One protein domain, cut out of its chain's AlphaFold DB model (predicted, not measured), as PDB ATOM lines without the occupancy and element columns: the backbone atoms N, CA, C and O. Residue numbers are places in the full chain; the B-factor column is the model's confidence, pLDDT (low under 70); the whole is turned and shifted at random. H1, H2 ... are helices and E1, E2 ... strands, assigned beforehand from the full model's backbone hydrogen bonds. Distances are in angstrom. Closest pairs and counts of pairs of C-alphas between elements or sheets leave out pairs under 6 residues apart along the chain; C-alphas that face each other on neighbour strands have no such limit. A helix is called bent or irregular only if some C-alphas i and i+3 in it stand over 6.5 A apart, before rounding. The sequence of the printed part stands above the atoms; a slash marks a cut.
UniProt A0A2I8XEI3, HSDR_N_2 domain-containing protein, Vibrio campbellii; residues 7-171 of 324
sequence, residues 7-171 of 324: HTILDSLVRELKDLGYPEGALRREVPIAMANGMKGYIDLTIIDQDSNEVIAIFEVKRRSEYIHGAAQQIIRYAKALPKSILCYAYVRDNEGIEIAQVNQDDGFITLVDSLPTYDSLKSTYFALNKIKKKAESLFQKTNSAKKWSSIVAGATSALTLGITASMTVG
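Overview. This is residues 7 to 171 of the 324 residues of the protein "HSDR_N_2 domain-containing protein" of Vibrio campbellii (UniProt A0A2I8XEI3). A strongly twisted sheet of six strands curls round helix H2, which packs on one of its faces. H1 and a long helical hairpin, H3 and H4, pack on the opposite face, and the far end of the hairpin, residues 141 to 148, sticks out. The printed part has 165 residues, with four named helices and six named strands in the order H1 E1 E2 E3 H2 E4 E5 E6 H3 H4. The mixed sheet runs E1 E2 E3 E4 E5 E6, and the class is mixed, helices and strands. The whole is compact, with a radius of gyration of the C-alphas of 15.7 A and spans of 50 by 42 by 34 A.

Along the chain. The strands are E1, residues 27 to 34, E2, 40 to 48, E3, 55 to 62 and 21.2 A long, E4, 87 to 93, E5, 98 to 103, and E6, 110 to 113. E1 bends by 66 degrees at residue 30 and E2 by 77 degrees at residue 44. H1, residues 7 to 19, begins at C-alpha 7 (5.367, 15.577, 10.389). H2, residues 65 to 81, is 25.5 A long and irregular, C-alphas 66 and 69 being 7.3 A apart. H3, residues 119 to 140, measures 31.3 A. H4, residues 146 to 169, measures 34.8 A and ends at C-alpha 169 (17.638, -8.623, 15.439); it is neither bent nor irregular, but only just: C-alphas 148 and 151 are 6.4 A apart.

Arrangement. E1 E2 E3 and E4 E5 E6 are meanders, each strand the antiparallel neighbour of the one before; N 28 and O 46 are 2.9 A apart, N 47 and O 57 2.8 A, N 90 and O 101 2.8 A, and N 102 and O 111 2.8 A. E3 and E4 are parallel, with N 60 and O 89 3.0 A apart. E3, H2, E4 form a strand-helix-strand unit, two parallel neighbour strands with a helix between, its crossover right-handed. The closest C-alphas of H2 and E4 are those of Ala 71 and Ala 90, 5.8 A. H1 is on the opposite face, its Leu 10 C-alpha 6.6 A from that of Val 61 in E3. H3 is on the same face as H1; the closest C-alphas of H3 and E3 are those of Ile 56 and Tyr 126, 6.1 A. H3 and H4, a helical hairpin, touch at a shallow tilt of 20 degrees, opposite ways, closest at the C-alphas of Thr 125 and Ile 164, 6.7 A. H2 is apart from H3 and H4. Every O i to N i+4 pair is within hydrogen-bond range in H1 and H3, against 11 of 13 in H2 and 17 of 20 in H4.

Size, cuts and confidence. The two C-alphas farthest apart are those of Asn 95 and Lys 142, 52.1 A. The printed part has no cut and no long link. Mean pLDDT of the printed part is 77.5; residues 135 to 171 are among those under 70, and H4 has a mean of 40.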
ATOM      1  N   HIS A   7       6.618  15.956   9.735       88.69
ATOM      2  CA  HIS A   7       5.367  15.577  10.389       88.69
ATOM      3  C   HIS A   7       4.803  14.244   9.864       88.69
ATOM      4  O   HIS A   7       4.384  13.390  10.636       88.69
ATOM      5  N   THR A   8       4.859  14.027   8.548       90.81
ATOM      6  CA  THR A   8       4.390  12.791   7.905       90.81
ATOM      7  C   THR A   8       5.296  11.602   8.230       90.81
ATOM      8  O   THR A   8       4.814  10.480   8.382       90.81
ATOM      9  N   ILE A   9       6.605  11.834   8.359       93.00
ATOM     10  CA  ILE A   9       7.551  10.797   8.786       93.00
ATOM     11  C   ILE A   9       7.292  10.433  10.248       93.00
ATOM     12  O   ILE A   9       7.187   9.250  10.565       93.00
ATOM     13  N   LEU A  10       7.108  11.430  11.115       94.69
ATOM     14  CA  LEU A  10       6.766  11.235  12.520       94.69
ATOM     15  C   LEU A  10       5.441  10.474  12.685       94.69
ATOM     16  O   LEU A  10       5.348   9.568  13.511       94.69
ATOM     17  N   ASP A  11       4.426  10.780  11.874       94.50
ATOM     18  CA  ASP A  11       3.172  10.022  11.851       94.50
ATOM     19  C   ASP A  11       3.377   8.560  11.472       94.50
ATOM     20  O   ASP A  11       2.777   7.671  12.082       94.50
ATOM     21  N   SER A  12       4.234   8.299  10.482       93.31
ATOM     22  CA  SER A  12       4.542   6.927  10.104       93.31
ATOM     23  C   SER A  12       5.334   6.192  11.179       93.31
ATOM     24  O   SER A  12       5.037   5.025  11.414       93.31
ATOM     25  N   LEU A  13       6.296   6.852  11.827       95.88
ATOM     26  CA  LEU A  13       7.044   6.294  12.951       95.88
ATOM     27  C   LEU A  13       6.096   5.932  14.099       95.88
ATOM     28  O   LEU A  13       6.156   4.836  14.641       95.88
ATOM     29  N   VAL A  14       5.168   6.825  14.447       96.94
ATOM     30  CA  VAL A  14       4.181   6.564  15.503       96.94
ATOM     31  C   VAL A  14       3.280   5.380  15.159       96.94
ATOM     32  O   VAL A  14       2.934   4.613  16.053       96.94
ATOM     33  N   ARG A  15       2.900   5.210  13.888       95.94
ATOM     34  CA  ARG A  15       2.135   4.034  13.451       95.94
ATOM     35  C   ARG A  15       2.951   2.751  13.606       95.94
ATOM     36  O   ARG A  15       2.469   1.818  14.229       95.94
ATOM     37  N   GLU A  16       4.190   2.754  13.125       94.81
ATOM     38  CA  GLU A  16       5.114   1.620  13.234       94.81
ATOM     39  C   GLU A  16       5.349   1.217  14.701       94.81
ATOM     40  O   GLU A  16       5.275   0.044  15.051       94.81
ATOM     41  N   LEU A  17       5.526   2.191  15.597       95.94
ATOM     42  CA  LEU A  17       5.650   1.935  17.033       95.94
ATOM     43  C   LEU A  17       4.366   1.341  17.629       95.94
ATOM     44  O   LEU A  17       4.438   0.431  18.450       95.94
ATOM     45  N   LYS A  18       3.177   1.796  17.221       96.12
ATOM     46  CA  LYS A  18       1.920   1.170  17.673       96.12
ATOM     47  C   LYS A  18       1.830  -0.291  17.229       96.12
ATOM     48  O   LYS A  18       1.445  -1.133  18.038       96.12
ATOM     49  N   ASP A  19       2.243  -0.593  16.000       94.38
ATOM     50  CA  ASP A  19       2.279  -1.964  15.472       94.38
ATOM     51  C   ASP A  19       3.281  -2.848  16.248       94.38
ATOM     52  O   ASP A  19       3.048  -4.040  16.437       94.38
ATOM     53  N   LEU A  20       4.346  -2.251  16.794       90.75
ATOM     54  CA  LEU A  20       5.328  -2.892  17.683       90.75
ATOM     55  C   LEU A  20       4.885  -2.986  19.159       90.75
ATOM     56  O   LEU A  20       5.691  -3.319  20.037       90.75
ATOM     57  N   GLY A  21       3.615  -2.688  19.447       92.12
ATOM     58  CA  GLY A  21       3.004  -2.856  20.765       92.12
ATOM     59  C   GLY A  21       3.170  -1.670  21.716       92.12
ATOM     60  O   GLY A  21       3.005  -1.838  22.922       92.12
ATOM     61  N   TYR A  22       3.499  -0.475  21.217       95.94
ATOM     62  CA  TYR A  22       3.639   0.713  22.064       95.94
ATOM     63  C   TYR A  22       2.256   1.286  22.412       95.94
ATOM     64  O   TYR A  22       1.502   1.654  21.504       95.94
ATOM     65  N   PRO A  23       1.912   1.437  23.706       94.94
ATOM     66  CA  PRO A  23       0.643   2.034  24.109       94.94
ATOM     67  C   PRO A  23       0.522   3.488  23.641       94.94
ATOM     68  O   PRO A  23       1.489   4.248  23.707       94.94
ATOM     69  N   GLU A  24      -0.680   3.946  23.271       93.44
ATOM     70  CA  GLU A  24      -0.879   5.353  22.873       93.44
ATOM     71  C   GLU A  24      -0.445   6.334  23.968       93.44
ATOM     72  O   GLU A  24       0.158   7.373  23.702       93.44
ATOM     73  N   GLY A  25      -0.707   5.977  25.227       92.81
ATOM     74  CA  GLY A  25      -0.319   6.785  26.373       92.81
ATOM     75  C   GLY A  25       1.193   6.840  26.619       92.81
ATOM     76  O   GLY A  25       1.604   7.712  27.378       92.81
ATOM     77  N   ALA A  26       1.994   5.968  25.999       95.19
ATOM     78  CA  ALA A  26       3.455   5.968  26.092       95.19
ATOM     79  C   ALA A  26       4.114   6.929  25.088       95.19
ATOM     80  O   ALA A  26       5.251   7.341  25.293       95.19
ATOM     81  N   LEU A  27       3.414   7.312  24.015       97.38
ATOM     82  CA  LEU A  27       3.949   8.162  22.951       97.38
ATOM     83  C   LEU A  27       3.636   9.639  23.242       97.38
ATOM     84  O   LEU A  27       2.477  10.027  23.425       97.38
ATOM     85  N   ARG A  28       4.664  10.493  23.287       96.12
ATOM     86  CA  ARG A  28       4.525  11.946  23.482       96.12
ATOM     87  C   ARG A  28       5.306  12.704  22.424       96.12
ATOM     88  O   ARG A  28       6.510  12.521  22.310       96.12
ATOM     89  N   ARG A  29       4.624  13.555  21.664       95.19
ATOM     90  CA  ARG A  29       5.227  14.362  20.597       95.19
ATOM     91  C   ARG A  29       5.623  15.740  21.108       95.19
ATOM     92  O   ARG A  29       4.978  16.240  22.030       95.19
ATOM     93  N   GLU A  30       6.634  16.331  20.478       91.38
ATOM     94  CA  GLU A  30       7.056  17.726  20.683       91.38
ATOM     95  C   GLU A  30       7.234  18.082  22.167       91.38
ATOM     96  O   GLU A  30       6.743  19.098  22.667       91.38
ATOM     97  N   VAL A  31       7.923  17.212  22.909       91.62
ATOM     98  CA  VAL A  31       8.104  17.397  24.352       91.62
ATOM     99  C   VAL A  31       9.122  18.515  24.588       91.62
ATOM    100  O   VAL A  31      10.265  18.393  24.136       91.62
ATOM    101  N   PRO A  32       8.758  19.599  25.300       90.56
ATOM    102  CA  PRO A  32       9.685  20.685  25.567       90.56
ATOM    103  C   PRO A  32      10.756  20.245  26.565       90.56
ATOM    104  O   PRO A  32      10.453  19.650  27.600       90.56
ATOM    105  N   ILE A  33      12.007  20.608  26.292       89.44
ATOM    106  CA  ILE A  33      13.143  20.359  27.178       89.44
ATOM    107  C   ILE A  33      13.915  21.648  27.453       89.44
ATOM    108  O   ILE A  33      14.193  22.446  26.555       89.44
ATOM    109  N   ALA A  34      14.242  21.868  28.725       85.19
ATOM    110  CA  ALA A  34      15.058  22.996  29.147       85.19
ATOM    111  C   ALA A  34      16.539  22.664  28.938       85.19
ATOM    112  O   ALA A  34      17.061  21.716  29.521       85.19
ATOM    113  N   MET A  35      17.218  23.451  28.107       80.12
ATOM    114  CA  MET A  35      18.640  23.279  27.823       80.12
ATOM    115  C   MET A  35      19.488  24.096  28.806       80.12
ATOM    116  O   MET A  35      19.042  25.109  29.346       80.12
ATOM    117  N   ALA A  36      20.749  23.697  29.004       70.81
ATOM    118  CA  ALA A  36      21.661  24.301  29.988       70.81
ATOM    119  C   ALA A  36      21.916  25.815  29.809       70.81
ATOM    120  O   ALA A  36      22.359  26.483  30.736       70.81
ATOM    121  N   ASN A  37      21.639  26.366  28.628       72.81
ATOM    122  CA  ASN A  37      21.787  27.787  28.301       72.81
ATOM    123  C   ASN A  37      20.468  28.580  28.378       72.81
ATOM    124  O   ASN A  37      20.399  29.694  27.866       72.81
ATOM    125  N   GLY A  38      19.411  28.007  28.961       72.19
ATOM    126  CA  GLY A  38      18.092  28.637  29.053       72.19
ATOM    127  C   GLY A  38      17.279  28.602  27.754       72.19
ATOM    128  O   GLY A  38      16.140  29.066  27.745       72.19
ATOM    129  N   MET A  39      17.814  28.030  26.667       77.75
ATOM    130  CA  MET A  39      17.037  27.781  25.453       77.75
ATOM    131  C   MET A  39      16.059  26.619  25.662       77.75
ATOM    132  O   MET A  39      16.343  25.666  26.391       77.75
ATOM    133  N   LYS A  40      14.906  26.684  24.989       83.69
ATOM    134  CA  LYS A  40      13.948  25.575  24.923       83.69
ATOM    135  C   LYS A  40      14.221  24.748  23.672       83.69
ATOM    136  O   LYS A  40      14.250  25.296  22.572       83.69
ATOM    137  N   GLY A  41      14.440  23.453  23.855       86.94
ATOM    138  CA  GLY A  41      14.398  22.463  22.782       86.94
ATOM    139  C   GLY A  41      13.039  21.773  22.749       86.94
ATOM    140  O   GLY A  41      12.301  21.817  23.733       86.94
ATOM    141  N   TYR A  42      12.737  21.113  21.639       92.19
ATOM    142  CA  TYR A  42      11.574  20.244  21.499       92.19
ATOM    143  C   TYR A  42      12.060  18.901  20.978       92.19
ATOM    144  O   TYR A  42      12.805  18.857  20.005       92.19
ATOM    145  N   ILE A  43      11.691  17.834  21.674       94.44
ATOM    146  CA  ILE A  43      11.994  16.462  21.274       94.44
ATOM    147  C   ILE A  43      10.853  15.994  20.376       94.44
ATOM    148  O   ILE A  43       9.699  16.038  20.813       94.44
ATOM    149  N   ASP A  44      11.162  15.532  19.164       95.75
ATOM    150  CA  ASP A  44      10.150  15.127  18.179       95.75
ATOM    151  C   ASP A  44       9.205  14.061  18.745       95.75
ATOM    152  O   ASP A  44       7.979  14.204  18.689       95.75
ATOM    153  N   LEU A  45       9.776  13.011  19.345       97.56
ATOM    154  CA  LEU A  45       9.021  11.954  20.002       97.56
ATOM    155  C   LEU A  45       9.748  11.414  21.232       97.56
ATOM    156  O   LEU A  45      10.925  11.068  21.197       97.56
ATOM    157  N   THR A  46       8.991  11.269  22.308       97.12
ATOM    158  CA  THR A  46       9.419  10.724  23.590       97.12
ATOM    159  C   THR A  46       8.578   9.497  23.916       97.12
ATOM    160  O   THR A  46       7.352   9.523  23.773       97.12
ATOM    161  N   ILE A  47       9.235   8.440  24.387       97.56
ATOM    162  CA  ILE A  47       8.603   7.226  24.898       97.56
ATOM    163  C   ILE A  47       8.650   7.253  26.419       97.56
ATOM    164  O   ILE A  47       9.724   7.389  27.013       97.56
ATOM    165  N   ILE A  48       7.486   7.104  27.039       95.31
ATOM    166  CA  ILE A  48       7.307   7.091  28.487       95.31
ATOM    167  C   ILE A  48       6.853   5.704  28.919       95.31
ATOM    168  O   ILE A  48       5.894   5.164  28.372       95.31
ATOM    169  N   ASP A  49       7.516   5.147  29.927       93.06
ATOM    170  CA  ASP A  49       7.022   3.952  30.596       93.06
ATOM    171  C   ASP A  49       5.760   4.286  31.398       93.06
ATOM    172  O   ASP A  49       5.801   5.109  32.310       93.06
ATOM    173  N   GLN A  50       4.638   3.644  31.077       90.94
ATOM    174  CA  GLN A  50       3.349   3.944  31.711       90.94
ATOM    175  C   GLN A  50       3.301   3.608  33.208       90.94
ATOM    176  O   GLN A  50       2.538   4.241  33.935       90.94
ATOM    177  N   ASP A  51       4.116   2.654  33.666       89.19
ATOM    178  CA  ASP A  51       4.118   2.232  35.070       89.19
ATOM    179  C   ASP A  51       4.891   3.216  35.953       89.19
ATOM    180  O   ASP A  51       4.432   3.603  37.028       89.19
ATOM    181  N   SER A  52       6.080   3.629  35.505       87.69
ATOM    182  CA  SER A  52       6.953   4.532  36.263       87.69
ATOM    183  C   SER A  52       6.785   6.011  35.902       87.69
ATOM    184  O   SER A  52       7.283   6.877  36.621       87.69
ATOM    185  N   ASN A  53       6.085   6.311  34.803       89.44
ATOM    186  CA  ASN A  53       6.000   7.632  34.179       89.44
ATOM    187  C   ASN A  53       7.383   8.233  33.840       89.44
ATOM    188  O   ASN A  53       7.557   9.453  33.784       89.44
ATOM    189  N   GLU A  54       8.388   7.378  33.631       91.50
ATOM    190  CA  GLU A  54       9.746   7.782  33.271       91.50
ATOM    191  C   GLU A  54       9.929   7.821  31.758       91.50
ATOM    192  O   GLU A  54       9.418   6.971  31.029       91.50
ATOM    193  N   VAL A  55      10.717   8.784  31.276       94.06
ATOM    194  CA  VAL A  55      11.177   8.784  29.885       94.06
ATOM    195  C   VAL A  55      12.174   7.644  29.706       94.06
ATOM    196  O   VAL A  55      13.208   7.629  30.369       94.06
ATOM    197  N   ILE A  56      11.873   6.714  28.801       93.94
ATOM    198  CA  ILE A  56      12.720   5.544  28.526       93.94
ATOM    199  C   ILE A  56      13.455   5.643  27.191       93.94
ATOM    200  O   ILE A  56      14.551   5.094  27.056       93.94
ATOM    201  N   ALA A  57      12.889   6.369  26.223       96.06
ATOM    202  CA  ALA A  57      13.536   6.624  24.944       96.06
ATOM    203  C   ALA A  57      13.117   7.960  24.326       96.06
ATOM    204  O   ALA A  57      12.029   8.465  24.604       96.06
ATOM    205  N   ILE A  58      13.966   8.497  23.453       97.12
ATOM    206  CA  ILE A  58      13.657   9.654  22.607       97.12
ATOM    207  C   ILE A  58      14.069   9.398  21.162       97.12
ATOM    208  O   ILE A  58      15.027   8.666  20.895       97.12
ATOM    209  N   PHE A  59      13.351  10.045  20.252       96.94
ATOM    210  CA  PHE A  59      13.575   9.985  18.821       96.94
ATOM    211  C   PHE A  59      13.745  11.386  18.238       96.94
ATOM    212  O   PHE A  59      13.027  12.309  18.621       96.94
ATOM    213  N   GLU A  60      14.652  11.504  17.272       96.56
ATOM    214  CA  GLU A  60      14.741  12.641  16.350       96.56
ATOM    215  C   GLU A  60      14.504  12.139  14.934       96.56
ATOM    216  O   GLU A  60      15.091  11.135  14.517       96.56
ATOM    217  N   VAL A  61      13.667  12.853  14.192       95.19
ATOM    218  CA  VAL A  61      13.242  12.468  12.855       95.19
ATOM    219  C   VAL A  61      13.895  13.372  11.811       95.19
ATOM    220  O   VAL A  61      13.904  14.596  11.941       95.19
ATOM    221  N   LYS A  62      14.430  12.784  10.733       93.38
ATOM    222  CA  LYS A  62      14.943  13.529   9.566       93.38
ATOM    223  C   LYS A  62      14.464  12.929   8.250       93.38
ATOM    224  O   LYS A  62      14.058  11.775   8.165       93.38
ATOM    225  N   ARG A  63      14.531  13.741   7.192       90.88
ATOM    226  CA  ARG A  63      14.071  13.374   5.838       90.88
ATOM    227  C   ARG A  63      15.149  12.818   4.921       90.88
ATOM    228  O   ARG A  63      14.834  12.459   3.796       90.88
ATOM    229  N   ARG A  64      16.418  12.909   5.314       87.12
ATOM    230  CA  ARG A  64      17.554  12.520   4.472       87.12
ATOM    231  C   ARG A  64      18.642  11.894   5.319       87.12
ATOM    232  O   ARG A  64      18.959  12.433   6.385       87.12
ATOM    233  N   SER A  65      19.226  10.810   4.812       83.69
ATOM    234  CA  SER A  65      20.302  10.059   5.474       83.69
ATOM    235  C   SER A  65      21.503  10.946   5.829       83.69
ATOM    236  O   SER A  65      22.063  10.835   6.919       83.69
ATOM    237  N   GLU A  66      21.816  11.947   4.995       86.00
ATOM    238  CA  GLU A  66      22.903  12.911   5.243       86.00
ATOM    239  C   GLU A  66      22.786  13.666   6.585       86.00
ATOM    240  O   GLU A  66      23.789  14.131   7.128       86.00
ATOM    241  N   TYR A  67      21.583  13.750   7.166       87.81
ATOM    242  CA  TYR A  67      21.338  14.425   8.442       87.81
ATOM    243  C   TYR A  67      21.375  13.506   9.668       87.81
ATOM    244  O   TYR A  67      21.185  13.999  10.782       87.81
ATOM    245  N   ILE A  68      21.660  12.209   9.515       84.62
ATOM    246  CA  ILE A  68      21.647  11.253  10.633       84.62
ATOM    247  C   ILE A  68      22.650  11.625  11.733       84.62
ATOM    248  O   ILE A  68      22.352  11.531  12.922       84.62
ATOM    249  N   HIS A  69      23.817  12.156  11.351       82.56
ATOM    250  CA  HIS A  69      24.816  12.622  12.312       82.56
ATOM    251  C   HIS A  69      24.360  13.892  13.048       82.56
ATOM    252  O   HIS A  69      24.570  14.026  14.254       82.56
ATOM    253  N   GLY A  70      23.689  14.811  12.344       86.06
ATOM    254  CA  GLY A  70      23.090  16.000  12.954       86.06
ATOM    255  C   GLY A  70      21.988  15.635  13.951       86.06
ATOM    256  O   GLY A  70      21.980  16.148  15.069       86.06
ATOM    257  N   ALA A  71      21.125  14.681  13.583       89.19
ATOM    258  CA  ALA A  71      20.093  14.136  14.460       89.19
ATOM    259  C   ALA A  71      20.694  13.490  15.715       89.19
ATOM    260  O   ALA A  71      20.260  13.780  16.828       89.19
ATOM    261  N   ALA A  72      21.755  12.694  15.563       85.38
ATOM    262  CA  ALA A  72      22.453  12.088  16.691       85.38
ATOM    263  C   ALA A  72      23.006  13.141  17.665       85.38
ATOM    264  O   ALA A  72      22.789  13.047  18.873       85.38
ATOM    265  N   GLN A  73      23.661  14.191  17.157       87.44
ATOM    266  CA  GLN A  73      24.154  15.280  18.004       87.44
ATOM    267  C   GLN A  73      23.025  16.010  18.739       87.44
ATOM    268  O   GLN A  73      23.194  16.388  19.900       87.44
ATOM    269  N   GLN A  74      21.885  16.220  18.081       90.19
ATOM    270  CA  GLN A  74      20.714  16.864  18.671       90.19
ATOM    271  C   GLN A  74      20.111  16.008  19.795       90.19
ATOM    272  O   GLN A  74      19.945  16.502  20.912       90.19
ATOM    273  N   ILE A  75      19.922  14.709  19.556       92.38
ATOM    274  CA  ILE A  75      19.438  13.753  20.560       92.38
ATOM    275  C   ILE A  75      20.367  13.691  21.773       92.38
ATOM    276  O   ILE A  75      19.893  13.745  22.904       92.38
ATOM    277  N   ILE A  76      21.689  13.636  21.573       89.75
ATOM    278  CA  ILE A  76      22.661  13.615  22.681       89.75
ATOM    279  C   ILE A  76      22.512  14.862  23.560       89.75
ATOM    280  O   ILE A  76      22.617  14.783  24.785       89.75
ATOM    281  N   ARG A  77      22.268  16.031  22.954       89.69
ATOM    282  CA  ARG A  77      22.049  17.274  23.706       89.69
ATOM    283  C   ARG A  77      20.776  17.202  24.549       89.69
ATOM    284  O   ARG A  77      20.814  17.639  25.695       89.69
ATOM    285  N   TYR A  78      19.696  16.633  24.015       91.38
ATOM    286  CA  TYR A  78      18.457  16.416  24.765       91.38
ATOM    287  C   TYR A  78      18.640  15.389  25.884       91.38
ATOM    288  O   TYR A  78      18.291  15.662  27.028       91.38
ATOM    289  N   ALA A  79      19.275  14.255  25.592       90.38
ATOM    290  CA  ALA A  79      19.546  13.204  26.565       90.38
ATOM    291  C   ALA A  79      20.372  13.714  27.759       90.38
ATOM    292  O   ALA A  79      20.071  13.394  28.903       90.38
ATOM    293  N   LYS A  80      21.365  14.581  27.517       88.50
ATOM    294  CA  LYS A  80      22.179  15.203  28.579       88.50
ATOM    295  C   LYS A  80      21.409  16.174  29.476       88.50
ATOM    296  O   LYS A  80      21.871  16.452  30.579       88.50
ATOM    297  N   ALA A  81      20.283  16.712  29.012       87.12
ATOM    298  CA  ALA A  81      19.414  17.570  29.814       87.12
ATOM    299  C   ALA A  81      18.414  16.767  30.670       87.12
ATOM    300  O   ALA A  81      17.759  17.338  31.542       87.12
ATOM    301  N   LEU A  82      18.311  15.449  30.461       86.31
ATOM    302  CA  LEU A  82      17.467  14.564  31.257       86.31
ATOM    303  C   LEU A  82      18.236  13.985  32.457       86.31
ATOM    304  O   LEU A  82      19.442  13.752  32.384       86.31
ATOM    305  N   PRO A  83      17.549  13.724  33.586       78.06
ATOM    306  CA  PRO A  83      18.195  13.286  34.825       78.06
ATOM    307  C   PRO A  83      18.690  11.833  34.791       78.06
ATOM    308  O   PRO A  83      19.485  11.440  35.643       78.06
ATOM    309  N   LYS A  84      18.208  11.018  33.847       82.81
ATOM    310  CA  LYS A  84      18.550   9.597  33.708       82.81
ATOM    311  C   LYS A  84      19.068   9.303  32.310       82.81
ATOM    312  O   LYS A  84      18.734  10.002  31.359       82.81
ATOM    313  N   SER A  85      19.852   8.233  32.201       81.81
ATOM    314  CA  SER A  85      20.211   7.678  30.900       81.81
ATOM    315  C   SER A  85      18.999   7.071  30.226       81.81
ATOM    316  O   SER A  85      18.284   6.272  30.832       81.81
ATOM    317  N   ILE A  86      18.820   7.431  28.965       91.06
ATOM    318  CA  ILE A  86      17.696   7.009  28.140       91.06
ATOM    319  C   ILE A  86      18.195   6.430  26.821       91.06
ATOM    320  O   ILE A  86      19.330   6.667  26.401       91.06
ATOM    321  N   LEU A  87      17.336   5.669  26.154       89.75
ATOM    322  CA  LEU A  87      17.613   5.178  24.813       89.75
ATOM    323  C   LEU A  87      17.378   6.288  23.785       89.75
ATOM    324  O   LEU A  87      16.451   7.084  23.900       89.75
ATOM    325  N   CYS A  88      18.240   6.359  22.784       93.31
ATOM    326  CA  CYS A  88      18.302   7.482  21.859       93.31
ATOM    327  C   CYS A  88      18.302   6.949  20.428       93.31
ATOM    328  O   CYS A  88      19.165   6.138  20.093       93.31
ATOM    329  N   TYR A  89      17.363   7.403  19.597       94.88
ATOM    330  CA  TYR A  89      17.200   6.911  18.229       94.88
ATOM    331  C   TYR A  89      17.075   8.051  17.217       94.88
ATOM    332  O   TYR A  89      16.187   8.888  17.327       94.88
ATOM    333  N   ALA A  90      17.924   8.070  16.196       93.38
ATOM    334  CA  ALA A  90      17.696   8.866  14.999       93.38
ATOM    335  C   ALA A  90      16.893   8.026  14.001       93.38
ATOM    336  O   ALA A  90      17.283   6.905  13.678       93.38
ATOM    337  N   TYR A  91      15.774   8.563  13.526       94.38
ATOM    338  CA  TYR A  91      14.912   7.915  12.548       94.38
ATOM    339  C   TYR A  91      14.890   8.740  11.270       94.38
ATOM    340  O   TYR A  91      14.449   9.891  11.257       94.38
ATOM    341  N   VAL A  92      15.368   8.160  10.182       92.44
ATOM    342  CA  VAL A  92      15.424   8.825   8.891       92.44
ATOM    343  C   VAL A  92      14.548   8.082   7.909       92.44
ATOM    344  O   VAL A  92      14.631   6.864   7.792       92.44
ATOM    345  N   ARG A  93      13.711   8.820   7.181       87.88
ATOM    346  CA  ARG A  93      12.963   8.261   6.057       87.88
ATOM    347  C   ARG A  93      13.041   9.184   4.858       87.88
ATOM    348  O   ARG A  93      12.666  10.354   4.951       87.88
ATOM    349  N   ASP A  94      13.480   8.634   3.740       86.94
ATOM    350  CA  ASP A  94      13.519   9.302   2.448       86.94
ATOM    351  C   ASP A  94      12.757   8.476   1.395       86.94
ATOM    352  O   ASP A  94      11.864   7.693   1.727       86.94
ATOM    353  N   ASN A  95      13.035   8.719   0.113       83.81
ATOM    354  CA  ASN A  95      12.414   7.968  -0.979       83.81
ATOM    355  C   ASN A  95      13.071   6.595  -1.208       83.81
ATOM    356  O   ASN A  95      12.492   5.780  -1.923       83.81
ATOM    357  N   GLU A  96      14.268   6.366  -0.665       82.12
ATOM    358  CA  GLU A  96      15.057   5.141  -0.832       82.12
ATOM    359  C   GLU A  96      14.754   4.133   0.278       82.12
ATOM    360  O   GLU A  96      14.790   2.928   0.040       82.12
ATOM    361  N   GLY A  97      14.372   4.607   1.465       86.38
ATOM    362  CA  GLY A  97      13.906   3.732   2.528       86.38
ATOM    363  C   GLY A  97      13.896   4.377   3.904       86.38
ATOM    364  O   GLY A  97      13.684   5.581   4.068       86.38
ATOM    365  N   ILE A  98      14.072   3.522   4.909       88.44
ATOM    366  CA  ILE A  98      14.146   3.892   6.318       88.44
ATOM    367  C   ILE A  98      15.552   3.553   6.797       88.44
ATOM    368  O   ILE A  98      16.011   2.431   6.614       88.44
ATOM    369  N   GLU A  99      16.213   4.509   7.438       88.50
ATOM    370  CA  GLU A  99      17.464   4.286   8.153       88.50
ATOM    371  C   GLU A  99      17.238   4.638   9.621       88.50
ATOM    372  O   GLU A  99      16.810   5.745   9.962       88.50
ATOM    373  N   ILE A 100      17.503   3.682  10.504       86.88
ATOM    374  CA  ILE A 100      17.347   3.854  11.943       86.88
ATOM    375  C   ILE A 100      18.736   3.764  12.554       86.88
ATOM    376  O   ILE A 100      19.498   2.841  12.268       86.88
ATOM    377  N   ALA A 101      19.068   4.709  13.423       83.88
ATOM    378  CA  ALA A 101      20.287   4.651  14.200       83.88
ATOM    379  C   ALA A 101      20.004   4.774  15.686       83.88
ATOM    380  O   ALA A 101      19.339   5.703  16.130       83.88
ATOM    381  N   GLN A 102      20.582   3.882  16.470       85.75
ATOM    382  CA  GLN A 102      20.680   4.023  17.906       85.75
ATOM    383  C   GLN A 102      21.945   4.803  18.263       85.75
ATOM    384  O   GLN A 102      23.030   4.541  17.743       85.75
ATOM    385  N   VAL A 103      21.807   5.768  19.162       83.38
ATOM    386  CA  VAL A 103      22.874   6.693  19.536       83.38
ATOM    387  C   VAL A 103      23.217   6.477  20.999       83.38
ATOM    388  O   VAL A 103      22.351   6.563  21.864       83.38
ATOM    389  N   ASN A 104      24.481   6.223  21.312       76.94
ATOM    390  CA  ASN A 104      24.916   6.244  22.699       76.94
ATOM    391  C   ASN A 104      25.098   7.702  23.152       76.94
ATOM    392  O   ASN A 104      25.887   8.461  22.599       76.94
ATOM    393  N   GLN A 105      24.356   8.099  24.181       82.31
ATOM    394  CA  GLN A 105      24.386   9.448  24.752       82.31
ATOM    395  C   GLN A 105      25.710   9.836  25.447       82.31
ATOM    396  O   GLN A 105      25.974  11.030  25.630       82.31
ATOM    397  N   ASP A 106      26.524   8.859  25.852       73.19
ATOM    398  CA  ASP A 106      27.740   9.072  26.639       73.19
ATOM    399  C   ASP A 106      28.959   9.374  25.741       73.19
ATOM    400  O   ASP A 106      29.662  10.358  25.986       73.19
ATOM    401  N   ASP A 107      29.194   8.577  24.691       68.25
ATOM    402  CA  ASP A 107      30.303   8.752  23.728       68.25
ATOM    403  C   ASP A 107      29.868   9.274  22.349       68.25
ATOM    404  O   ASP A 107      30.714   9.694  21.560       68.25
ATOM    405  N   GLY A 108      28.566   9.300  22.061       69.31
ATOM    406  CA  GLY A 108      28.034   9.682  20.757       69.31
ATOM    407  C   GLY A 108      28.190   8.611  19.683       69.31
ATOM    408  O   GLY A 108      28.028   8.927  18.504       69.31
ATOM    409  N   PHE A 109      28.510   7.368  20.055       72.75
ATOM    410  CA  PHE A 109      28.627   6.268  19.106       72.75
ATOM    411  C   PHE A 109      27.277   5.988  18.436       72.75
ATOM    412  O   PHE A 109      26.247   5.886  19.105       72.75
ATOM    413  N   ILE A 110      27.281   5.869  17.108       74.31
ATOM    414  CA  ILE A 110      26.079   5.673  16.294       74.31
ATOM    415  C   ILE A 110      26.089   4.240  15.765       74.31
ATOM    416  O   ILE A 110      27.035   3.827  15.098       74.31
ATOM    417  N   THR A 111      25.023   3.498  16.046       77.06
ATOM    418  CA  THR A 111      24.807   2.128  15.567       77.06
ATOM    419  C   THR A 111      23.595   2.115  14.658       77.06
ATOM    420  O   THR A 111      22.513   2.484  15.099       77.06
ATOM    421  N   LEU A 112      23.753   1.678  13.413       76.88
ATOM    422  CA  LEU A 112      22.608   1.439  12.535       76.88
ATOM    423  C   LEU A 112      21.863   0.187  12.984       76.88
ATOM    424  O   LEU A 112      22.493  -0.803  13.356       76.88
ATOM    425  N   VAL A 113      20.537   0.262  12.984       78.50
ATOM    426  CA  VAL A 113      19.658  -0.825  13.410       78.50
ATOM    427  C   VAL A 113      18.627  -1.089  12.326       78.50
ATOM    428  O   VAL A 113      18.080  -0.154  11.746       78.50
ATOM    429  N   ASP A 114      18.361  -2.363  12.065       73.69
ATOM    430  CA  ASP A 114      17.513  -2.766  10.938       73.69
ATOM    431  C   ASP A 114      16.020  -2.573  11.240       73.69
ATOM    432  O   ASP A 114      15.205  -2.380  10.342       73.69
ATOM    433  N   SER A 115      15.650  -2.605  12.522       82.62
ATOM    434  CA  SER A 115      14.267  -2.462  12.970       82.62
ATOM    435  C   SER A 115      14.172  -1.807  14.341       82.62
ATOM    436  O   SER A 115      15.064  -1.937  15.184       82.62
ATOM    437  N   LEU A 116      13.037  -1.159  14.596       87.00
ATOM    438  CA  LEU A 116      12.704  -0.650  15.920       87.00
ATOM    439  C   LEU A 116      12.396  -1.797  16.900       87.00
ATOM    440  O   LEU A 116      11.816  -2.812  16.512       87.00
ATOM    441  N   PRO A 117      12.757  -1.645  18.185       83.69
ATOM    442  CA  PRO A 117      12.462  -2.643  19.204       83.69
ATOM    443  C   PRO A 117      10.968  -2.665  19.545       83.69
ATOM    444  O   PRO A 117      10.314  -1.623  19.505       83.69
ATOM    445  N   THR A 118      10.442  -3.811  19.984       87.44
ATOM    446  CA  THR A 118       9.116  -3.864  20.628       87.44
ATOM    447  C   THR A 118       9.117  -3.094  21.949       87.44
ATOM    448  O   THR A 118      10.175  -2.884  22.551       87.44
ATOM    449  N   TYR A 119       7.938  -2.688  22.430       87.62
ATOM    450  CA  TYR A 119       7.824  -1.904  23.666       87.62
ATOM    451  C   TYR A 119       8.439  -2.618  24.885       87.62
ATOM    452  O   TYR A 119       9.229  -2.025  25.623       87.62
ATOM    453  N   ASP A 120       8.167  -3.915  25.051       82.25
ATOM    454  CA  ASP A 120       8.730  -4.719  26.145       82.25
ATOM    455  C   ASP A 120      10.253  -4.844  26.045       82.25
ATOM    456  O   ASP A 120      10.976  -4.750  27.045       82.25
ATOM    457  N   SER A 121      10.762  -5.009  24.822       79.75
ATOM    458  CA  SER A 121      12.196  -5.108  24.580       79.75
ATOM    459  C   SER A 121      12.901  -3.781  24.875       79.75
ATOM    460  O   SER A 121      13.902  -3.755  25.595       79.75
ATOM    461  N   LEU A 122      12.330  -2.655  24.437       83.88
ATOM    462  CA  LEU A 122      12.817  -1.313  24.760       83.88
ATOM    463  C   LEU A 122      12.867  -1.085  26.280       83.88
ATOM    464  O   LEU A 122      13.882  -0.633  26.817       83.88
ATOM    465  N   LYS A 123      11.794  -1.446  26.991       84.94
ATOM    466  CA  LYS A 123      11.683  -1.296  28.446       84.94
ATOM    467  C   LYS A 123      12.710  -2.151  29.193       84.94
ATOM    468  O   LYS A 123      13.405  -1.651  30.080       84.94
ATOM    469  N   SER A 124      12.868  -3.419  28.810       75.56
ATOM    470  CA  SER A 124      13.871  -4.308  29.414       75.56
ATOM    471  C   SER A 124      15.301  -3.794  29.197       75.56
ATOM    472  O   SER A 124      16.107  -3.788  30.132       75.56
ATOM    473  N   THR A 125      15.580  -3.257  28.007       73.62
ATOM    474  CA  THR A 125      16.856  -2.626  27.646       73.62
ATOM    475  C   THR A 125      17.150  -1.419  28.526       73.62
ATOM    476  O   THR A 125      18.225  -1.326  29.121       73.62
ATOM    477  N   TYR A 126      16.178  -0.512  28.658       81.19
ATOM    478  CA  TYR A 126      16.290   0.679  29.496       81.19
ATOM    479  C   TYR A 126      16.623   0.320  30.952       81.19
ATOM    480  O   TYR A 126      17.549   0.884  31.545       81.19
ATOM    481  N   PHE A 127      15.919  -0.656  31.534       79.25
ATOM    482  CA  PHE A 127      16.178  -1.069  32.914       79.25
ATOM    483  C   PHE A 127      17.524  -1.776  33.082       79.25
ATOM    484  O   PHE A 127      18.208  -1.544  34.083       79.25
ATOM    485  N   ALA A 128      17.936  -2.602  32.118       72.12
ATOM    486  CA  ALA A 128      19.247  -3.244  32.133       72.12
ATOM    487  C   ALA A 128      20.379  -2.205  32.103       72.12
ATOM    488  O   ALA A 128      21.281  -2.254  32.947       72.12
ATOM    489  N   LEU A 129      20.290  -1.217  31.204       68.06
ATOM    490  CA  LEU A 129      21.253  -0.119  31.104       68.06
ATOM    491  C   LEU A 129      21.334   0.683  32.402       68.06
ATOM    492  O   LEU A 129      22.423   0.868  32.946       68.06
ATOM    493  N   ASN A 130      20.194   1.101  32.957       76.50
ATOM    494  CA  ASN A 130      20.185   1.880  34.194       76.50
ATOM    495  C   ASN A 130      20.664   1.079  35.410       76.50
ATOM    496  O   ASN A 130      21.359   1.623  36.268       76.50
ATOM    497  N   LYS A 131      20.373  -0.226  35.485       74.88
ATOM    498  CA  LYS A 131      20.912  -1.103  36.537       74.88
ATOM    499  C   LYS A 131      22.437  -1.167  36.474       74.88
ATOM    500  O   LYS A 131      23.097  -1.101  37.512       74.88
ATOM    501  N   ILE A 132      22.995  -1.279  35.270       64.31
ATOM    502  CA  ILE A 132      24.443  -1.348  35.071       64.31
ATOM    503  C   ILE A 132      25.089   0.002  35.353       64.31
ATOM    504  O   ILE A 132      26.075   0.043  36.086       64.31
ATOM    505  N   LYS A 133      24.500   1.102  34.876       66.69
ATOM    506  CA  LYS A 133      24.993   2.451  35.156       66.69
ATOM    507  C   LYS A 133      24.985   2.755  36.651       66.69
ATOM    508  O   LYS A 133      26.016   3.139  37.189       66.69
ATOM    509  N   LYS A 134      23.893   2.451  37.357       74.19
ATOM    510  CA  LYS A 134      23.811   2.601  38.818       74.19
ATOM    511  C   LYS A 134      24.861   1.755  39.545       74.19
ATOM    512  O   LYS A 134      25.478   2.214  40.506       74.19
ATOM    513  N   LYS A 135      25.098   0.517  39.089       63.75
ATOM    514  CA  LYS A 135      26.153  -0.346  39.640       63.75
ATOM    515  C   LYS A 135      27.540   0.247  39.382       63.75
ATOM    516  O   LYS A 135      28.342   0.291  40.310       63.75
ATOM    517  N   ALA A 136      27.800   0.749  38.179       58.91
ATOM    518  CA  ALA A 136      29.045   1.420  37.827       58.91
ATOM    519  C   ALA A 136      29.259   2.685  38.681       58.91
ATOM    520  O   ALA A 136      30.300   2.818  39.311       58.91
ATOM    521  N   GLU A 137      28.244   3.540  38.824       64.50
ATOM    522  CA  GLU A 137      28.251   4.727  39.694       64.50
ATOM    523  C   GLU A 137      28.541   4.397  41.158       64.50
ATOM    524  O   GLU A 137      29.373   5.053  41.786       64.50
ATOM    525  N   SER A 138      27.937   3.333  41.692       65.94
ATOM    526  CA  SER A 138      28.219   2.877  43.058       65.94
ATOM    527  C   SER A 138      29.658   2.376  43.247       65.94
ATOM    528  O   SER A 138      30.215   2.477  44.341       65.94
ATOM    529  N   LEU A 139      30.279   1.852  42.183       55.34
ATOM    530  CA  LEU A 139      31.691   1.481  42.177       55.34
ATOM    531  C   LEU A 139      32.581   2.727  42.038       55.34
ATOM    532  O   LEU A 139      33.607   2.798  42.710       55.34
ATOM    533  N   PHE A 140      32.161   3.746  41.274       55.41
ATOM    534  CA  PHE A 140      32.888   5.019  41.143       55.41
ATOM    535  C   PHE A 140      32.954   5.808  42.434       55.41
ATOM    536  O   PHE A 140      34.017   6.327  42.756       55.41
ATOM    537  N   GLN A 141      31.869   5.872  43.208       59.50
ATOM    538  CA  GLN A 141      31.892   6.558  44.505       59.50
ATOM    539  C   GLN A 141      32.913   5.947  45.479       59.50
ATOM    540  O   GLN A 141      33.364   6.624  46.398       59.50
ATOM    541  N   LYS A 142      33.328   4.691  45.262       56.62
ATOM    542  CA  LYS A 142      34.384   4.034  46.043       56.62
ATOM    543  C   LYS A 142      35.801   4.317  45.523       56.62
ATOM    544  O   LYS A 142      36.762   3.979  46.209       56.62
ATOM    545  N   THR A 143      35.965   4.930  44.347       48.59
ATOM    546  CA  THR A 143      37.271   5.147  43.700       48.59
ATOM    547  C   THR A 143      37.403   6.573  43.135       48.59
ATOM    548  O   THR A 143      36.755   6.920  42.154       48.59
ATOM    549  N   ASN A 144      38.306   7.399  43.675       51.19
ATOM    550  CA  ASN A 144      38.466   8.833  43.336       51.19
ATOM    551  C   ASN A 144      39.038   9.160  41.925       51.19
ATOM    552  O   ASN A 144      39.618  10.223  41.719       51.19
ATOM    553  N   SER A 145      38.922   8.280  40.924       52.09
ATOM    554  CA  SER A 145      39.550   8.454  39.596       52.09
ATOM    555  C   SER A 145      38.540   8.705  38.467       52.09
ATOM    556  O   SER A 145      38.390   7.890  37.563       52.09
ATOM    557  N   ALA A 146      37.880   9.866  38.469       49.59
ATOM    558  CA  ALA A 146      36.789  10.193  37.538       49.59
ATOM    559  C   ALA A 146      37.157  10.150  36.033       49.59
ATOM    560  O   ALA A 146      36.336   9.763  35.206       49.59
ATOM    561  N   LYS A 147      38.392  10.513  35.651       44.00
ATOM    562  CA  LYS A 147      38.781  10.668  34.230       44.00
ATOM    563  C   LYS A 147      39.070   9.361  33.481       44.00
ATOM    564  O   LYS A 147      38.915   9.329  32.269       44.00
ATOM    565  N   LYS A 148      39.505   8.296  34.166       45.78
ATOM    566  CA  LYS A 148      39.831   7.003  33.520       45.78
ATOM    567  C   LYS A 148      38.611   6.106  33.314       45.78
ATOM    568  O   LYS A 148      38.708   5.116  32.602       45.78
ATOM    569  N   TRP A 149      37.487   6.440  33.942       47.88
ATOM    570  CA  TRP A 149      36.318   5.570  33.980       47.88
ATOM    571  C   TRP A 149      35.123   6.092  33.187       47.88
ATOM    572  O   TRP A 149      34.267   5.286  32.841       47.88
ATOM    573  N   SER A 150      35.076   7.375  32.805       42.53
ATOM    574  CA  SER A 150      34.064   7.866  31.855       42.53
ATOM    575  C   SER A 150      34.130   7.119  30.518       42.53
ATOM    576  O   SER A 150      33.096   6.762  29.965       42.53
ATOM    577  N   SER A 151      35.339   6.788  30.053       41.00
ATOM    578  CA  SER A 151      35.565   5.943  28.875       41.00
ATOM    579  C   SER A 151      35.130   4.488  29.086       41.00
ATOM    580  O   SER A 151      34.680   3.849  28.142       41.00
ATOM    581  N   ILE A 152      35.216   3.965  30.314       42.12
ATOM    582  CA  ILE A 152      34.788   2.600  30.661       42.12
ATOM    583  C   ILE A 152      33.258   2.520  30.758       42.12
ATOM    584  O   ILE A 152      32.677   1.544  30.297       42.12
ATOM    585  N   VAL A 153      32.594   3.547  31.305       42.44
ATOM    586  CA  VAL A 153      31.122   3.645  31.328       42.44
ATOM    587  C   VAL A 153      30.577   3.771  29.922       42.44
ATOM    588  O   VAL A 153      29.696   2.999  29.572       42.44
ATOM    589  N   ALA A 154      31.133   4.682  29.122       43.75
ATOM    590  CA  ALA A 154      30.701   4.875  27.746       43.75
ATOM    591  C   ALA A 154      30.951   3.619  26.894       43.75
ATOM    592  O   ALA A 154      30.071   3.172  26.166       43.75
ATOM    593  N   GLY A 155      32.101   2.961  27.079       37.81
ATOM    594  CA  GLY A 155      32.388   1.678  26.437       37.81
ATOM    595  C   GLY A 155      31.440   0.555  26.875       37.81
ATOM    596  O   GLY A 155      31.009  -0.238  26.041       37.81
ATOM    597  N   ALA A 156      31.064   0.495  28.157       40.16
ATOM    598  CA  ALA A 156      30.111  -0.486  28.673       40.16
ATOM    599  C   ALA A 156      28.680  -0.214  28.185       40.16
ATOM    600  O   ALA A 156      28.002  -1.153  27.772       40.16
ATOM    601  N   THR A 157      28.222   1.043  28.182       43.75
ATOM    602  CA  THR A 157      26.905   1.414  27.647       43.75
ATOM    603  C   THR A 157      26.848   1.154  26.147       43.75
ATOM    604  O   THR A 157      25.871   0.567  25.694       43.75
ATOM    605  N   SER A 158      27.921   1.429  25.400       45.72
ATOM    606  CA  SER A 158      28.033   1.105  23.972       45.72
ATOM    607  C   SER A 158      27.981  -0.403  23.731       45.72
ATOM    608  O   SER A 158      27.180  -0.864  22.925       45.72
ATOM    609  N   ALA A 159      28.754  -1.200  24.473       38.34
ATOM    610  CA  ALA A 159      28.760  -2.658  24.331       38.34
ATOM    611  C   ALA A 159      27.405  -3.306  24.673       38.34
ATOM    612  O   ALA A 159      26.994  -4.258  24.014       38.34
ATOM    613  N   LEU A 160      26.692  -2.787  25.675       41.62
ATOM    614  CA  LEU A 160      25.363  -3.276  26.057       41.62
ATOM    615  C   LEU A 160      24.296  -2.878  25.049       41.62
ATOM    616  O   LEU A 160      23.459  -3.694  24.691       41.62
ATOM    617  N   THR A 161      24.355  -1.636  24.579       38.22
ATOM    618  CA  THR A 161      23.470  -1.104  23.541       38.22
ATOM    619  C   THR A 161      23.608  -1.941  22.267       38.22
ATOM    620  O   THR A 161      22.614  -2.428  21.741       38.22
ATOM    621  N   LEU A 162      24.845  -2.244  21.862       40.84
ATOM    622  CA  LEU A 162      25.145  -3.153  20.755       40.84
ATOM    623  C   LEU A 162      24.671  -4.592  21.015       40.84
ATOM    624  O   LEU A 162      24.096  -5.208  20.125       40.84
ATOM    625  N   GLY A 163      24.891  -5.131  22.216       31.81
ATOM    626  CA  GLY A 163      24.522  -6.509  22.556       31.81
ATOM    627  C   GLY A 163      23.013  -6.741  22.636       31.81
ATOM    628  O   GLY A 163      22.529  -7.797  22.239       31.81
ATOM    629  N   ILE A 164      22.266  -5.750  23.121       38.00
ATOM    630  CA  ILE A 164      20.810  -5.812  23.232       38.00
ATOM    631  C   ILE A 164      20.158  -5.555  21.866       38.00
ATOM    632  O   ILE A 164      19.239  -6.264  21.478       38.00
ATOM    633  N   THR A 165      20.681  -4.623  21.074       37.38
ATOM    634  CA  THR A 165      20.215  -4.418  19.697       37.38
ATOM    635  C   THR A 165      20.485  -5.637  18.818       37.38
ATOM    636  O   THR A 165      19.604  -6.055  18.074       37.38
ATOM    637  N   ALA A 166      21.645  -6.282  18.968       32.66
ATOM    638  CA  ALA A 166      21.946  -7.530  18.274       32.66
ATOM    639  C   ALA A 166      21.040  -8.697  18.716       32.66
ATOM    640  O   ALA A 166      20.688  -9.531  17.892       32.66
ATOM    641  N   SER A 167      20.625  -8.783  19.986       33.34
ATOM    642  CA  SER A 167      19.721  -9.859  20.430       33.34
ATOM    643  C   SER A 167      18.274  -9.662  19.967       33.34
ATOM    644  O   SER A 167      17.557 -10.648  19.796       33.34
ATOM    645  N   MET A 168      17.855  -8.422  19.705       37.88
ATOM    646  CA  MET A 168      16.548  -8.120  19.114       37.88
ATOM    647  C   MET A 168      16.473  -8.442  17.618       37.88
ATOM    648  O   MET A 168      15.405  -8.818  17.139       37.88
ATOM    649  N   THR A 169      17.586  -8.342  16.885       35.25
ATOM    650  CA  THR A 169      17.638  -8.623  15.439       35.25
ATOM    651  C   THR A 169      17.829 -10.108  15.100       35.25
ATOM    652  O   THR A 169      17.513 -10.532  13.992       35.25
ATOM    653  N   VAL A 170      18.234 -10.955  16.059       34.84
ATOM    654  CA  VAL A 170      18.413 -12.416  15.862       34.84
ATOM    655  C   VAL A 170      17.092 -13.171  15.593       34.84
ATOM    656  O   VAL A 170      17.111 -14.339  15.201       34.84
ATOM    657  N   GLY A 171      15.936 -12.512  15.719       33.81
ATOM    658  CA  GLY A 171      14.632 -13.059  15.327       33.81
ATOM    659  C   GLY A 171      14.307 -13.014  13.826       33.81
ATOM    660  O   GLY A 171      13.359 -13.680  13.413       33.81
TER     661      GLY A 171